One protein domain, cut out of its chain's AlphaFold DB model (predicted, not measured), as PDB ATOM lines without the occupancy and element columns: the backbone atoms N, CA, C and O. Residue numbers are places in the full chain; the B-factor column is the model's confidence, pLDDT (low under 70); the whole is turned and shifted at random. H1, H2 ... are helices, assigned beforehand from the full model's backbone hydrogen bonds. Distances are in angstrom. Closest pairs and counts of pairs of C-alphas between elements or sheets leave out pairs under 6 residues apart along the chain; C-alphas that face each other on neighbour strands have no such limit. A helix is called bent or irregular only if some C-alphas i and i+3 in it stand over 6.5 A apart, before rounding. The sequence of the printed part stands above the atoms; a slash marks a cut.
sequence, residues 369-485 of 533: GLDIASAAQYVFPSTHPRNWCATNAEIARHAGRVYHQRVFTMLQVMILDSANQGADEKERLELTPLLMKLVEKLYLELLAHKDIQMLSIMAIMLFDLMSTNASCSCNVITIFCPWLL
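AT A GLANCE: This is residues 369 to 485 of the 533 residues of an uncharacterized protein of Antrodiella citrinella (UniProt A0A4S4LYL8). Two helical hairpins, H2 with H3 and H4 with H5, are set one beside the other with their four helices running nearly lengthwise; they meet loosely, while short H1 sits off one end and H6 lies outside H5. Residues 420 to 426, the first part of the long link from H3 to H4, stick out free at the other end. The printed part has 117 residues with six named helices, H1 to H6 in chain order, and no named strand, so its class is all helix. It is compact, with a radius of gyration of the C-alphas of 14.6 A, and spans 42 by 35 by 21 A.

IN THESE COORDINATES: Find C-alpha 369 at (134.699, 147.187, -291.142); there H1 begins and runs to residue 375. Go on to H2, residues 385 to 398, 20.0 A long. Next comes H3, residues 402 to 419, the longest at 26.0 A; look for its start at C-alpha 402, (152.749, 150.335, -288.044). H4 takes residues 433 to 449 over 24.5 A, and H5 takes residues 452 to 467 over 22.3 A. H6, residues 477 to 485, ends at C-alpha 485, (142.791, 141.588, -317.681); it is only just irregular, with C-alphas 479 and 482 6.51 A apart.

HOW THE PARTS SIT: Start with H3, H4 and H5, an up-and-down bundle in which each helix runs against the one before it. H4 and H5 form a hairpin and touch through residues 443 to 447 and 452 to 455 alone; their closest C-alphas, Leu 446 and Leu 455, are 6.4 A apart. H3 and H4 are close but not clearly touching, with the closest C-alphas, Met 414 and Leu 435, 6.7 A apart, at a shallow tilt of 10 degrees, opposite ways. Now look at H2, which touches H3 in a hairpin: the closest C-alphas, Ala 393 and Gln 405, are 4.2 A apart. H1 is close to H5 but not clearly touching, with the closest C-alphas, Ala 375 and Gln 453, 7.4 A apart. H5 and H6 are near each other, their closest C-alphas 8.4 A apart. In H2, H4 and H5 every O i to N i+4 pair is within hydrogen-bond range; in H1 it is 2 of 3, in H3 12 of 14, and in H6 2 of 5, beside 3 of 6 O i to N i+3 pairs.

THE WHOLE: The two C-alphas farthest apart, Gly 369 and Ala 423, are 45.9 A from each other. The printed part has no cut, and its long link is that from H3 to H4, residues 420 to 432. Look at the B-factor column: the mean pLDDT of the printed part is 83.0, and it is under 70 at residues 369 to 370, 419, 421 to 428 and 470 to 485.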
ATOM      1  N   GLY A 369     135.141 145.795-291.278       63.03
ATOM      2  CA  GLY A 369     134.699 147.187-291.142       63.03
ATOM      3  C   GLY A 369     135.715 148.127-290.492       63.03
ATOM      4  O   GLY A 369     135.790 149.293-290.882       63.03
ATOM      5  N   LEU A 370     136.543 147.622-289.567       62.91
ATOM      6  CA  LEU A 370     137.654 148.381-288.960       62.91
ATOM      7  C   LEU A 370     138.600 148.957-290.027       62.91
ATOM      8  O   LEU A 370     139.130 150.066-289.889       62.91
ATOM      9  N   ASP A 371     138.757 148.223-291.128       77.19
ATOM     10  CA  ASP A 371     139.641 148.614-292.211       77.19
ATOM     11  C   ASP A 371     139.034 149.659-293.150       77.19
ATOM     12  O   ASP A 371     139.777 150.478-293.685       77.19
ATOM     13  N   ILE A 372     137.704 149.718-293.275       84.94
ATOM     14  CA  ILE A 372     137.004 150.702-294.117       84.94
ATOM     15  C   ILE A 372     137.159 152.112-293.537       84.94
ATOM     16  O   ILE A 372     137.537 153.036-294.256       84.94
ATOM     17  N   ALA A 373     136.938 152.281-292.228       87.19
ATOM     18  CA  ALA A 373     137.082 153.580-291.564       87.19
ATOM     19  C   ALA A 373     138.533 154.097-291.587       87.19
ATOM     20  O   ALA A 373     138.760 155.303-291.669       87.19
ATOM     21  N   SER A 374     139.510 153.185-291.548       87.44
ATOM     22  CA  SER A 374     140.934 153.510-291.696       87.44
ATOM     23  C   SER A 374     141.298 153.833-293.153       87.44
ATOM     24  O   SER A 374     142.078 154.745-293.406       87.44
ATOM     25  N   ALA A 375     140.730 153.108-294.124       90.31
ATOM     26  CA  ALA A 375     140.946 153.344-295.553       90.31
ATOM     27  C   ALA A 375     140.399 154.695-296.015       90.31
ATOM     28  O   ALA A 375     141.083 155.399-296.751       90.31
ATOM     29  N   ALA A 376     139.206 155.069-295.546       92.25
ATOM     30  CA  ALA A 376     138.548 156.328-295.890       92.25
ATOM     31  C   ALA A 376     139.302 157.579-295.399       92.25
ATOM     32  O   ALA A 376     139.030 158.674-295.880       92.25
ATOM     33  N   GLN A 377     140.236 157.430-294.453       94.62
ATOM     34  CA  GLN A 377     141.080 158.530-293.980       94.62
ATOM     35  C   GLN A 377     142.298 158.777-294.876       94.62
ATOM     36  O   GLN A 377     142.827 159.885-294.855       94.62
ATOM     37  N   TYR A 378     142.760 157.784-295.649       95.19
ATOM     38  CA  TYR A 378     143.922 157.966-296.519       95.19
ATOM     39  C   TYR A 378     143.616 158.933-297.663       95.19
ATOM     40  O   TYR A 378     142.630 158.793-298.386       95.19
ATOM     41  N   VAL A 379     144.501 159.912-297.835       94.44
ATOM     42  CA  VAL A 379     144.327 161.021-298.768       94.44
ATOM     43  C   VAL A 379     144.956 160.676-300.116       94.44
ATOM     44  O   VAL A 379     146.149 160.376-300.189       94.44
ATOM     45  N   PHE A 380     144.150 160.778-301.173       88.44
ATOM     46  CA  PHE A 380     144.538 160.689-302.583       88.44
ATOM     47  C   PHE A 380     143.647 161.630-303.413       88.44
ATOM     48  O   PHE A 380     142.462 161.736-303.091       88.44
ATOM     49  N   PRO A 381     144.126 162.222-304.521       79.12
ATOM     50  CA  PRO A 381     145.508 162.563-304.858       79.12
ATOM     51  C   PRO A 381     145.848 164.003-304.414       79.12
ATOM     52  O   PRO A 381     144.980 164.869-304.343       79.12
ATOM     53  N   SER A 382     147.125 164.288-304.146       70.88
ATOM     54  CA  SER A 382     147.625 165.659-303.948       70.88
ATOM     55  C   SER A 382     148.756 165.948-304.933       70.88
ATOM     56  O   SER A 382     149.442 165.024-305.361       70.88
ATOM     57  N   THR A 383     148.978 167.222-305.270       80.88
ATOM     58  CA  THR A 383     149.930 167.659-306.315       80.88
ATOM     59  C   THR A 383     151.381 167.210-306.114       80.88
ATOM     60  O   THR A 383     152.175 167.308-307.046       80.88
ATOM     61  N   HIS A 384     151.749 166.725-304.924       86.56
ATOM     62  CA  HIS A 384     153.095 166.248-304.619       86.56
ATOM     63  C   HIS A 384     153.032 164.891-303.905       86.56
ATOM     64  O   HIS A 384     152.614 164.843-302.740       86.56
ATOM     65  N   PRO A 385     153.507 163.790-304.522       88.12
ATOM     66  CA  PRO A 385     153.346 162.456-303.945       88.12
ATOM     67  C   PRO A 385     154.103 162.264-302.623       88.12
ATOM     68  O   PRO A 385     153.656 161.542-301.734       88.12
ATOM     69  N   ARG A 386     155.184 163.024-302.420       89.12
ATOM     70  CA  ARG A 386     155.888 163.157-301.135       89.12
ATOM     71  C   ARG A 386     154.964 163.580-299.984       89.12
ATOM     72  O   ARG A 386     155.105 163.062-298.877       89.12
ATOM     73  N   ASN A 387     154.049 164.522-300.229       91.25
ATOM     74  CA  ASN A 387     153.224 165.120-299.181       91.25
ATOM     75  C   ASN A 387     152.117 164.164-298.745       91.25
ATOM     76  O   ASN A 387     151.937 163.970-297.547       91.25
ATOM     77  N   TRP A 388     151.419 163.508-299.682       92.56
ATOM     78  CA  TRP A 388     150.414 162.519-299.287       92.56
ATOM     79  C   TRP A 388     151.048 161.257-298.687       92.56
ATOM     80  O   TRP A 388     150.475 160.716-297.746       92.56
ATOM     81  N   CYS A 389     152.248 160.827-299.109       94.81
ATOM     82  CA  CYS A 389     152.970 159.750-298.414       94.81
ATOM     83  C   CYS A 389     153.263 160.115-296.948       94.81
ATOM     84  O   CYS A 389     153.034 159.296-296.061       94.81
ATOM     85  N   ALA A 390     153.696 161.351-296.668       95.44
ATOM     86  CA  ALA A 390     153.893 161.831-295.297       95.44
ATOM     87  C   ALA A 390     152.583 161.809-294.483       95.44
ATOM     88  O   ALA A 390     152.537 161.265-293.379       95.44
ATOM     89  N   THR A 391     151.501 162.349-295.052       96.00
ATOM     90  CA  THR A 391     150.180 162.405-294.410       96.00
ATOM     91  C   THR A 391     149.608 161.007-294.162       96.00
ATOM     92  O   THR A 391     149.132 160.721-293.067       96.00
ATOM     93  N   ASN A 392     149.709 160.096-295.133       96.50
ATOM     94  CA  ASN A 392     149.201 158.729-295.011       96.50
ATOM     95  C   ASN A 392     150.060 157.869-294.070       96.50
ATOM     96  O   ASN A 392     149.513 156.995-293.398       96.50
ATOM     97  N   ALA A 393     151.362 158.152-293.923       97.12
ATOM     98  CA  ALA A 393     152.174 157.570-292.852       97.12
ATOM     99  C   ALA A 393     151.653 157.978-291.462       97.12
ATOM    100  O   ALA A 393     151.562 157.140-290.565       97.12
ATOM    101  N   GLU A 394     151.266 159.244-291.293       97.44
ATOM    102  CA  GLU A 394     150.739 159.766-290.031       97.44
ATOM    103  C   GLU A 394     149.328 159.234-289.724       97.44
ATOM    104  O   GLU A 394     149.068 158.777-288.611       97.44
ATOM    105  N   ILE A 395     148.445 159.160-290.725       96.25
ATOM    106  CA  ILE A 395     147.134 158.495-290.611       96.25
ATOM    107  C   ILE A 395     147.311 157.018-290.231       96.25
ATOM    108  O   ILE A 395     146.663 156.533-289.304       96.25
ATOM    109  N   ALA A 396     148.237 156.306-290.881       96.31
ATOM    110  CA  ALA A 396     148.552 154.921-290.544       96.31
ATOM    111  C   ALA A 396     149.060 154.779-289.100       96.31
ATOM    112  O   ALA A 396     148.674 153.838-288.404       96.31
ATOM    113  N   ARG A 397     149.882 155.726-288.626       97.19
ATOM    114  CA  ARG A 397     150.359 155.788-287.235       97.19
ATOM    115  C   ARG A 397     149.197 155.977-286.255       97.19
ATOM    116  O   ARG A 397     149.133 155.257-285.260       97.19
ATOM    117  N   HIS A 398     148.268 156.891-286.542       96.06
ATOM    118  CA  HIS A 398     147.070 157.121-285.724       96.06
ATOM    119  C   HIS A 398     146.110 155.922-285.712       96.06
ATOM    120  O   HIS A 398     145.571 155.591-284.660       96.06
ATOM    121  N   ALA A 399     145.967 155.217-286.836       94.25
ATOM    122  CA  ALA A 399     145.193 153.978-286.944       94.25
ATOM    123  C   ALA A 399     145.898 152.739-286.338       94.25
ATOM    124  O   ALA A 399     145.400 151.621-286.466       94.25
ATOM    125  N   GLY A 400     147.079 152.892-285.723       94.31
ATOM    126  CA  GLY A 400     147.861 151.783-285.153       94.31
ATOM    127  C   GLY A 400     148.505 150.848-286.190       94.31
ATOM    128  O   GLY A 400     149.077 149.815-285.836       94.31
ATOM    129  N   ARG A 401     148.456 151.197-287.479       94.56
ATOM    130  CA  ARG A 401     148.948 150.388-288.601       94.56
ATOM    131  C   ARG A 401     150.426 150.642-288.888       94.56
ATOM    132  O   ARG A 401     150.805 151.178-289.929       94.56
ATOM    133  N   VAL A 402     151.281 150.175-287.979       96.12
ATOM    134  CA  VAL A 402     152.749 150.335-288.044       96.12
ATOM    135  C   VAL A 402     153.354 149.846-289.373       96.12
ATOM    136  O   VAL A 402     154.331 150.415-289.853       96.12
ATOM    137  N   TYR A 403     152.784 148.810-290.000       96.12
ATOM    138  CA  TYR A 403     153.263 148.319-291.297       96.12
ATOM    139  C   TYR A 403     152.962 149.299-292.445       96.12
ATOM    140  O   TYR A 403     153.876 149.674-293.175       96.12
ATOM    141  N   HIS A 404     151.725 149.801-292.538       96.50
ATOM    142  CA  HIS A 404     151.340 150.827-293.515       96.50
ATOM    143  C   HIS A 404     152.205 152.085-293.352       96.50
ATOM    144  O   HIS A 404     152.742 152.593-294.333       96.50
ATOM    145  N   GLN A 405     152.413 152.530-292.104       97.25
ATOM    146  CA  GLN A 405     153.292 153.656-291.780       97.25
ATOM    147  C   GLN A 405     154.695 153.455-292.369       97.25
ATOM    148  O   GLN A 405     155.195 154.338-293.058       97.25
ATOM    149  N   ARG A 406     155.317 152.286-292.153       97.31
ATOM    150  CA  ARG A 406     156.653 151.972-292.698       97.31
ATOM    151  C   ARG A 406     156.688 151.998-294.222       97.31
ATOM    152  O   ARG A 406     157.637 152.544-294.778       97.31
ATOM    153  N   VAL A 407     155.677 151.434-294.886       96.62
ATOM    154  CA  VAL A 407     155.590 151.451-296.354       96.62
ATOM    155  C   VAL A 407     155.497 152.893-296.860       96.62
ATOM    156  O   VAL A 407     156.284 153.276-297.722       96.62
ATOM    157  N   PHE A 408     154.632 153.727-296.276       96.88
ATOM    158  CA  PHE A 408     154.526 155.141-296.649       96.88
ATOM    159  C   PHE A 408     155.799 155.944-296.369       96.88
ATOM    160  O   PHE A 408     156.224 156.703-297.235       96.88
ATOM    161  N   THR A 409     156.453 155.757-295.218       96.75
ATOM    162  CA  THR A 409     157.737 156.416-294.921       96.75
ATOM    163  C   THR A 409     158.834 155.978-295.896       96.75
ATOM    164  O   THR A 409     159.612 156.814-296.348       96.75
ATOM    165  N   MET A 410     158.888 154.698-296.278       95.94
ATOM    166  CA  MET A 410     159.861 154.215-297.263       95.94
ATOM    167  C   MET A 410     159.614 154.831-298.646       95.94
ATOM    168  O   MET A 410     160.544 155.357-299.253       95.94
ATOM    169  N   LEU A 411     158.360 154.844-299.111       93.62
ATOM    170  CA  LEU A 411     157.967 155.498-300.363       93.62
ATOM    171  C   LEU A 411     158.277 157.002-300.341       93.62
ATOM    172  O   LEU A 411     158.833 157.531-301.302       93.62
ATOM    173  N   GLN A 412     157.987 157.681-299.226       93.50
ATOM    174  CA  GLN A 412     158.286 159.099-299.025       93.50
ATOM    175  C   GLN A 412     159.780 159.396-299.204       93.50
ATOM    176  O   GLN A 412     160.108 160.352-299.904       93.50
ATOM    177  N   VAL A 413     160.667 158.595-298.597       93.31
ATOM    178  CA  VAL A 413     162.131 158.752-298.701       93.31
ATOM    179  C   VAL A 413     162.613 158.542-300.139       93.31
ATOM    180  O   VAL A 413     163.405 159.336-300.634       93.31
ATOM    181  N   MET A 414     162.083 157.548-300.855       89.44
ATOM    182  CA  MET A 414     162.488 157.317-302.248       89.44
ATOM    183  C   MET A 414     162.051 158.422-303.212       89.44
ATOM    184  O   MET A 414     162.795 158.774-304.125       89.44
ATOM    185  N   ILE A 415     160.854 158.981-303.015       88.81
ATOM    186  CA  ILE A 415     160.384 160.142-303.784       88.81
ATOM    187  C   ILE A 415     161.257 161.370-303.451       88.81
ATOM    188  O   ILE A 415     161.576 162.170-304.328       88.81
ATOM    189  N   LEU A 416     161.698 161.493-302.197       83.19
ATOM    190  CA  LEU A 416     162.596 162.547-301.713       83.19
ATOM    191  C   LEU A 416     163.958 162.563-302.421       83.19
ATOM    192  O   LEU A 416     164.391 163.628-302.858       83.19
ATOM    193  N   ASP A 417     164.603 161.404-302.567       79.38
ATOM    194  CA  ASP A 417     165.937 161.295-303.180       79.38
ATOM    195  C   ASP A 417     165.957 161.732-304.655       79.38
ATOM    196  O   ASP A 417     166.982 162.210-305.144       79.38
ATOM    197  N   SER A 418     164.822 161.627-305.358       72.81
ATOM    198  CA  SER A 418     164.690 162.130-306.734       72.81
ATOM    199  C   SER A 418     164.567 163.659-306.820       72.81
ATOM    200  O   SER A 418     165.103 164.259-307.744       72.81
ATOM    201  N   ALA A 419     163.942 164.312-305.834       68.25
ATOM    202  CA  ALA A 419     163.698 165.758-305.860       68.25
ATOM    203  C   ALA A 419     164.924 166.607-305.467       68.25
ATOM    204  O   ALA A 419     164.993 167.791-305.786       68.25
ATOM    205  N   ASN A 420     165.899 166.023-304.764       71.88
ATOM    206  CA  ASN A 420     167.067 166.751-304.254       71.88
ATOM    207  C   ASN A 420     168.197 166.943-305.292       71.88
ATOM    208  O   ASN A 420     169.221 167.528-304.946       71.88
ATOM    209  N   GLN A 421     168.051 166.467-306.540       69.62
ATOM    210  CA  GLN A 421     169.119 166.541-307.557       69.62
ATOM    211  C   GLN A 421     169.268 167.909-308.249       69.62
ATOM    212  O   GLN A 421     170.230 168.115-308.981       69.62
ATOM    213  N   GLY A 422     168.422 168.887-307.911       63.06
ATOM    214  CA  GLY A 422     168.835 170.293-307.925       63.06
ATOM    215  C   GLY A 422     168.980 170.964-309.294       63.06
ATOM    216  O   GLY A 422     169.905 171.759-309.464       63.06
ATOM    217  N   ALA A 423     168.054 170.730-310.227       55.00
ATOM    218  CA  ALA A 423     167.874 171.583-311.403       55.00
ATOM    219  C   ALA A 423     166.392 171.661-311.831       55.00
ATOM    220  O   ALA A 423     165.878 170.745-312.448       55.00
ATOM    221  N   ASP A 424     165.746 172.800-311.544       67.75
ATOM    222  CA  ASP A 424     164.402 173.203-312.012       67.75
ATOM    223  C   ASP A 424     163.196 172.355-311.510       67.75
ATOM    224  O   ASP A 424     163.073 171.161-311.765       67.75
ATOM    225  N   GLU A 425     162.223 172.987-310.832       60.84
ATOM    226  CA  GLU A 425     161.052 172.318-310.203       60.84
ATOM    227  C   GLU A 425     160.100 171.610-311.191       60.84
ATOM    228  O   GLU A 425     159.144 170.946-310.783       60.84
ATOM    229  N   LYS A 426     160.331 171.759-312.498       64.25
ATOM    230  CA  LYS A 426     159.589 171.061-313.555       64.25
ATOM    231  C   LYS A 426     160.195 169.726-313.964       64.25
ATOM    232  O   LYS A 426     159.557 169.024-314.756       64.25
ATOM    233  N   GLU A 427     161.388 169.376-313.486       58.38
ATOM    234  CA  GLU A 427     161.979 168.092-313.830       58.38
ATOM    235  C   GLU A 427     161.129 166.966-313.223       58.38
ATOM    236  O   GLU A 427     160.841 166.908-312.025       58.38
ATOM    237  N   ARG A 428     160.592 166.133-314.117       64.81
ATOM    238  CA  ARG A 428     159.592 165.122-313.782       64.81
ATOM    239  C   ARG A 428     160.162 164.109-312.800       64.81
ATOM    240  O   ARG A 428     161.344 163.790-312.837       64.81
ATOM    241  N   LEU A 429     159.271 163.511-312.008       72.00
ATOM    242  CA  LEU A 429     159.570 162.311-311.227       72.00
ATOM    243  C   LEU A 429     159.875 161.140-312.173       72.00
ATOM    244  O   LEU A 429     159.006 160.319-312.483       72.00
ATOM    245  N   GLU A 430     161.116 161.073-312.649       78.81
ATOM    246  CA  GLU A 430     161.622 159.922-313.378       78.81
ATOM    247  C   GLU A 430     161.689 158.724-312.430       78.81
ATOM    248  O   GLU A 430     162.308 158.749-311.362       78.81
ATOM    249  N   LEU A 431     161.014 157.644-312.825       86.25
ATOM    250  CA  LEU A 431     160.993 156.386-312.090       86.25
ATOM    251  C   LEU A 431     162.378 155.735-312.168       86.25
ATOM    252  O   LEU A 431     162.653 154.934-313.062       86.25
ATOM    253  N   THR A 432     163.257 156.087-311.225       88.19
ATOM    254  CA  THR A 432     164.614 155.532-311.171       88.19
ATOM    255  C   THR A 432     164.568 153.993-311.152       88.19
ATOM    256  O   THR A 432     163.672 153.405-310.533       88.19
ATOM    257  N   PRO A 433     165.536 153.289-311.771       90.31
ATOM    258  CA  PRO A 433     165.551 151.821-311.773       90.31
ATOM    259  C   PRO A 433     165.534 151.205-310.364       90.31
ATOM    260  O   PRO A 433     164.988 150.121-310.161       90.31
ATOM    261  N   LEU A 434     166.091 151.923-309.380       90.00
ATOM    262  CA  LEU A 434     166.051 151.560-307.964       90.00
ATOM    263  C   LEU A 434     164.629 151.648-307.385       90.00
ATOM    264  O   LEU A 434     164.195 150.709-306.718       90.00
ATOM    265  N   LEU A 435     163.893 152.730-307.670       90.25
ATOM    266  CA  LEU A 435     162.489 152.883-307.277       90.25
ATOM    267  C   LEU A 435     161.624 151.776-307.885       90.25
ATOM    268  O   LEU A 435     160.877 151.130-307.156       90.25
ATOM    269  N   MET A 436     161.798 151.468-309.173       91.94
ATOM    270  CA  MET A 436     161.086 150.358-309.822       91.94
ATOM    271  C   MET A 436     161.361 149.008-309.141       91.94
ATOM    272  O   MET A 436     160.421 148.265-308.855       91.94
ATOM    273  N   LYS A 437     162.625 148.698-308.815       94.38
ATOM    274  CA  LYS A 437     162.987 147.446-308.124       94.38
ATOM    275  C   LYS A 437     162.478 147.376-306.684       94.38
ATOM    276  O   LYS A 437     162.145 146.287-306.211       94.38
ATOM    277  N   LEU A 438     162.392 148.503-305.982       93.12
ATOM    278  CA  LEU A 438     161.848 148.535-304.626       93.12
ATOM    279  C   LEU A 438     160.315 148.459-304.615       93.12
ATOM    280  O   LEU A 438     159.767 147.732-303.790       93.12
ATOM    281  N   VAL A 439     159.632 149.103-305.566       93.81
ATOM    282  CA  VAL A 439     158.186 148.934-305.806       93.81
ATOM    283  C   VAL A 439     157.849 147.477-306.133       93.81
ATOM    284  O   VAL A 439     156.924 146.921-305.549       93.81
ATOM    285  N   GLU A 440     158.618 146.827-307.011       95.56
ATOM    286  CA  GLU A 440     158.455 145.403-307.340       95.56
ATOM    287  C   GLU A 440     158.598 144.514-306.093       95.56
ATOM    288  O   GLU A 440     157.779 143.624-305.856       95.56
ATOM    289  N   LYS A 441     159.595 144.790-305.241       96.75
ATOM    290  CA  LYS A 441     159.779 144.069-303.975       96.75
ATOM    291  C   LYS A 441     158.629 144.320-302.991       96.75
ATOM    292  O   LYS A 441     158.124 143.359-302.412       96.75
ATOM    293  N   LEU A 442     158.199 145.575-302.831       96.62
ATOM    294  CA  LEU A 442     157.035 145.944-302.017       96.62
ATOM    295  C   LEU A 442     155.783 145.204-302.486       96.62
ATOM    296  O   LEU A 442     155.090 144.615-301.667       96.62
ATOM    297  N   TYR A 443     155.518 145.173-303.794       96.31
ATOM    298  CA  TYR A 443     154.381 144.459-304.370       96.31
ATOM    299  C   TYR A 443     154.355 142.986-303.970       96.31
ATOM    300  O   TYR A 443     153.326 142.495-303.505       96.31
ATOM    301  N   LEU A 444     155.489 142.291-304.082       96.69
ATOM    302  CA  LEU A 444     155.589 140.884-303.697       96.69
ATOM    303  C   LEU A 444     155.387 140.672-302.186       96.69
ATOM    304  O   LEU A 444     154.748 139.695-301.792       96.69
ATOM    305  N   GLU A 445     155.872 141.586-301.342       96.69
ATOM    306  CA  GLU A 445     155.688 141.535-299.883       96.69
ATOM    307  C   GLU A 445     154.221 141.792-299.486       96.69
ATOM    308  O   GLU A 445     153.616 140.995-298.763       96.69
ATOM    309  N   LEU A 446     153.598 142.839-300.039       95.81
ATOM    310  CA  LEU A 446     152.177 143.158-299.856       95.81
ATOM    311  C   LEU A 446     151.261 142.022-300.340       95.81
ATOM    312  O   LEU A 446     150.288 141.677-299.665       95.81
ATOM    313  N   LEU A 447     151.598 141.391-301.470       94.69
ATOM    314  CA  LEU A 447     150.875 140.243-302.020       94.69
ATOM    315  C   LEU A 447     151.019 138.991-301.140       94.69
ATOM    316  O   LEU A 447     150.033 138.284-300.920       94.69
ATOM    317  N   ALA A 448     152.207 138.738-300.580       94.62
ATOM    318  CA  ALA A 448     152.429 137.649-299.628       94.62
ATOM    319  C   ALA A 448     151.610 137.835-298.337       94.62
ATOM    320  O   ALA A 448     151.033 136.871-297.825       94.62
ATOM    321  N   HIS A 449     151.497 139.077-297.853       93.31
ATOM    322  CA  HIS A 449     150.649 139.442-296.713       93.31
ATOM    323  C   HIS A 449     149.152 139.543-297.046       93.31
ATOM    324  O   HIS A 449     148.331 139.502-296.130       93.31
ATOM    325  N   LYS A 450     148.789 139.595-298.335       93.69
ATOM    326  CA  LYS A 450     147.418 139.803-298.840       93.69
ATOM    327  C   LYS A 450     146.805 141.123-298.368       93.69
ATOM    328  O   LYS A 450     145.602 141.205-298.125       93.69
ATOM    329  N   ASP A 451     147.637 142.152-298.260       93.44
ATOM    330  CA  ASP A 451     147.220 143.505-297.908       93.44
ATOM    331  C   ASP A 451     146.623 144.197-299.141       93.44
ATOM    332  O   ASP A 451     147.276 144.969-299.845       93.44
ATOM    333  N   ILE A 452     145.365 143.855-299.441       91.19
ATOM    334  CA  ILE A 452     144.621 144.378-300.599       91.19
ATOM    335  C   ILE A 452     144.576 145.912-300.555       91.19
ATOM    336  O   ILE A 452     144.714 146.560-301.587       91.19
ATOM    337  N   GLN A 453     144.448 146.492-299.360       92.38
ATOM    338  CA  GLN A 453     144.382 147.936-299.173       92.38
ATOM    339  C   GLN A 453     145.688 148.615-299.606       92.38
ATOM    340  O   GLN A 453     145.647 149.544-300.413       92.38
ATOM    341  N   MET A 454     146.849 148.141-299.144       95.25
ATOM    342  CA  MET A 454     148.134 148.699-299.583       95.25
ATOM    343  C   MET A 454     148.452 148.401-301.050       95.25
ATOM    344  O   MET A 454     149.056 149.246-301.711       95.25
ATOM    345  N   LEU A 455     148.011 147.259-301.590       95.44
ATOM    346  CA  LEU A 455     148.123 146.964-303.023       95.44
ATOM    347  C   LEU A 455     147.341 147.980-303.872       95.44
ATOM    348  O   LEU A 455     147.901 148.529-304.820       95.44
ATOM    349  N   SER A 456     146.089 148.290-303.511       93.38
ATOM    350  CA  SER A 456     145.286 149.316-304.197       93.38
ATOM    351  C   SER A 456     145.926 150.703-304.111       93.38
ATOM    352  O   SER A 456     146.014 151.408-305.113       93.38
ATOM    353  N   ILE A 457     146.422 151.080-302.933       92.75
ATOM    354  CA  ILE A 457     147.081 152.372-302.700       92.75
ATOM    355  C   ILE A 457     148.351 152.515-303.547       92.75
ATOM    356  O   ILE A 457     148.585 153.554-304.165       92.75
ATOM    357  N   MET A 458     149.154 151.456-303.625       93.56
ATOM    358  CA  MET A 458     150.353 151.447-304.453       93.56
ATOM    359  C   MET A 458     150.023 151.469-305.951       93.56
ATOM    360  O   MET A 458     150.728 152.132-306.708       93.56
ATOM    361  N   ALA A 459     148.938 150.823-306.386       93.38
ATOM    362  CA  ALA A 459     148.467 150.919-307.768       93.38
ATOM    363  C   ALA A 459     148.035 152.352-308.136       93.38
ATOM    364  O   ALA A 459     148.420 152.841-309.196       93.38
ATOM    365  N   ILE A 460     147.312 153.050-307.248       91.25
ATOM    366  CA  ILE A 460     146.927 154.464-307.430       91.25
ATOM    367  C   ILE A 460     148.172 155.356-307.538       91.25
ATOM    368  O   ILE A 460     148.271 156.164-308.456       91.25
ATOM    369  N   MET A 461     149.151 155.170-306.651       89.50
ATOM    370  CA  MET A 461     150.421 155.902-306.683       89.50
ATOM    371  C   MET A 461     151.197 155.689-307.986       89.50
ATOM    372  O   MET A 461     151.712 156.647-308.555       89.50
ATOM    373  N   LEU A 462     151.295 154.447-308.469       89.75
ATOM    374  CA  LEU A 462     151.985 154.156-309.727       89.75
ATOM    375  C   LEU A 462     151.240 154.748-310.924       89.75
ATOM    376  O   LEU A 462     151.877 155.282-311.827       89.75
ATOM    377  N   PHE A 463     149.907 154.714-310.908       89.38
ATOM    378  CA  PHE A 463     149.086 155.363-311.925       89.38
ATOM    379  C   PHE A 463     149.301 156.885-311.957       89.38
ATOM    380  O   PHE A 463     149.450 157.451-313.040       89.38
ATOM    381  N   ASP A 464     149.383 157.537-310.796       87.06
ATOM    382  CA  ASP A 464     149.647 158.978-310.667       87.06
ATOM    383  C   ASP A 464     151.054 159.345-311.184       87.06
ATOM    384  O   ASP A 464     151.186 160.153-312.105       87.06
ATOM    385  N   LEU A 465     152.094 158.638-310.715       85.12
ATOM    386  CA  LEU A 465     153.487 158.788-311.175       85.12
ATOM    387  C   LEU A 465     153.660 158.523-312.682       85.12
ATOM    388  O   LEU A 465     154.526 159.109-313.332       85.12
ATOM    389  N   MET A 466     152.856 157.632-313.264       85.62
ATOM    390  CA  MET A 466     152.839 157.402-314.712       85.62
ATOM    391  C   MET A 466     152.070 158.496-315.467       85.62
ATOM    392  O   MET A 466     152.471 158.863-316.572       85.62
ATOM    393  N   SER A 467     151.008 159.050-314.879       85.75
ATOM    394  CA  SER A 467     150.166 160.085-315.496       85.75
ATOM    395  C   SER A 467     150.869 161.444-315.571       85.75
ATOM    396  O   SER A 467     150.796 162.115-316.602       85.75
ATOM    397  N   THR A 468     151.644 161.826-314.549       79.12
ATOM    398  CA  THR A 468     152.522 163.019-314.602       79.12
ATOM    399  C   THR A 468     153.572 162.923-315.718       79.12
ATOM    400  O   THR A 468     154.023 163.930-316.277       79.12
ATOM    401  N   ASN A 469     153.915 161.692-316.100       72.06
ATOM    402  CA  ASN A 469     154.905 161.353-317.113       72.06
ATOM    403  C   ASN A 469     154.309 161.157-318.517       72.06
ATOM    404  O   ASN A 469     154.939 160.521-319.356       72.06
ATOM    405  N   ALA A 470     153.168 161.787-318.839       63.91
ATOM    406  CA  ALA A 470     152.542 161.776-320.177       63.91
ATOM    407  C   ALA A 470     153.433 162.279-321.349       63.91
ATOM    408  O   ALA A 470     153.031 162.215-322.507       63.91
ATOM    409  N   SER A 471     154.651 162.758-321.062       60.53
ATOM    410  CA  SER A 471     155.781 162.847-322.007       60.53
ATOM    411  C   SER A 471     156.152 161.510-322.679       60.53
ATOM    412  O   SER A 471     156.566 161.478-323.836       60.53
ATOM    413  N   CYS A 472     156.054 160.404-321.935       50.41
ATOM    414  CA  CYS A 472     156.589 159.097-322.307       50.41
ATOM    415  C   CYS A 472     155.556 158.218-323.016       50.41
ATOM    416  O   CYS A 472     154.509 157.862-322.475       50.41
ATOM    417  N   SER A 473     155.899 157.793-324.228       48.97
ATOM    418  CA  SER A 473     155.069 156.945-325.074       48.97
ATOM    419  C   SER A 473     154.926 155.505-324.547       48.97
ATOM    420  O   SER A 473     155.846 154.689-324.595       48.97
ATOM    421  N   CYS A 474     153.694 155.179-324.152       49.59
ATOM    422  CA  CYS A 474     153.007 153.887-324.321       49.59
ATOM    423  C   CYS A 474     153.501 152.632-323.562       49.59
ATOM    424  O   CYS A 474     152.669 151.795-323.218       49.59
ATOM    425  N   ASN A 475     154.795 152.447-323.292       55.41
ATOM    426  CA  ASN A 475     155.321 151.102-323.001       55.41
ATOM    427  C   ASN A 475     155.043 150.561-321.582       55.41
ATOM    428  O   ASN A 475     154.935 149.345-321.411       55.41
ATOM    429  N   VAL A 476     154.907 151.418-320.563       54.53
ATOM    430  CA  VAL A 476     154.838 150.979-319.149       54.53
ATOM    431  C   VAL A 476     153.455 150.431-318.751       54.53
ATOM    432  O   VAL A 476     153.369 149.516-317.933       54.53
ATOM    433  N   ILE A 477     152.371 150.909-319.379       56.25
ATOM    434  CA  ILE A 477     150.991 150.443-319.115       56.25
ATOM    435  C   ILE A 477     150.866 148.923-319.341       56.25
ATOM    436  O   ILE A 477     150.158 148.228-318.610       56.25
ATOM    437  N   THR A 478     151.634 148.388-320.293       56.81
ATOM    438  CA  THR A 478     151.689 146.965-320.661       56.81
ATOM    439  C   THR A 478     152.153 146.023-319.546       56.81
ATOM    440  O   THR A 478     151.961 144.820-319.684       56.81
ATOM    441  N   ILE A 479     152.748 146.517-318.452       57.12
ATOM    442  CA  ILE A 479     153.188 145.666-317.327       57.12
ATOM    443  C   ILE A 479     152.039 145.405-316.339       57.12
ATOM    444  O   ILE A 479     151.917 144.295-315.824       57.12
ATOM    445  N   PHE A 480     151.158 146.387-316.114       55.50
ATOM    446  CA  PHE A 480     150.046 146.273-315.158       55.50
ATOM    447  C   PHE A 480     148.704 145.895-315.810       55.50
ATOM    448  O   PHE A 480     147.917 145.169-315.199       55.50
ATOM    449  N   CYS A 481     148.458 146.290-317.067       46.53
ATOM    450  CA  CYS A 481     147.257 145.884-317.812       46.53
ATOM    451  C   CYS A 481     147.015 144.360-317.861       46.53
ATOM    452  O   CYS A 481     145.863 143.955-317.686       46.53
ATOM    453  N   PRO A 482     148.034 143.492-318.054       50.47
ATOM    454  CA  PRO A 482     147.824 142.050-318.099       50.47
ATOM    455  C   PRO A 482     147.195 141.486-316.829       50.47
ATOM    456  O   PRO A 482     146.424 140.547-316.937       50.47
ATOM    457  N   TRP A 483     147.458 142.045-315.643       50.72
ATOM    458  CA  TRP A 483     146.895 141.508-314.397       50.72
ATOM    459  C   TRP A 483     145.422 141.887-314.198       50.72
ATOM    460  O   TRP A 483     144.606 141.013-313.906       50.72
ATOM    461  N   LEU A 484     145.059 143.147-314.471       48.88
ATOM    462  CA  LEU A 484     143.658 143.596-314.501       48.88
ATOM    463  C   LEU A 484     142.821 142.824-315.541       48.88
ATOM    464  O   LEU A 484     141.640 142.559-315.318       48.88
ATOM    465  N   LEU A 485     143.432 142.422-316.660       44.84
ATOM    466  CA  LEU A 485     142.791 141.588-317.681       44.84
ATOM    467  C   LEU A 485     142.771 140.093-317.327       44.84
ATOM    468  O   LEU A 485     141.749 139.446-317.539       44.84
TER     469      LEU A 485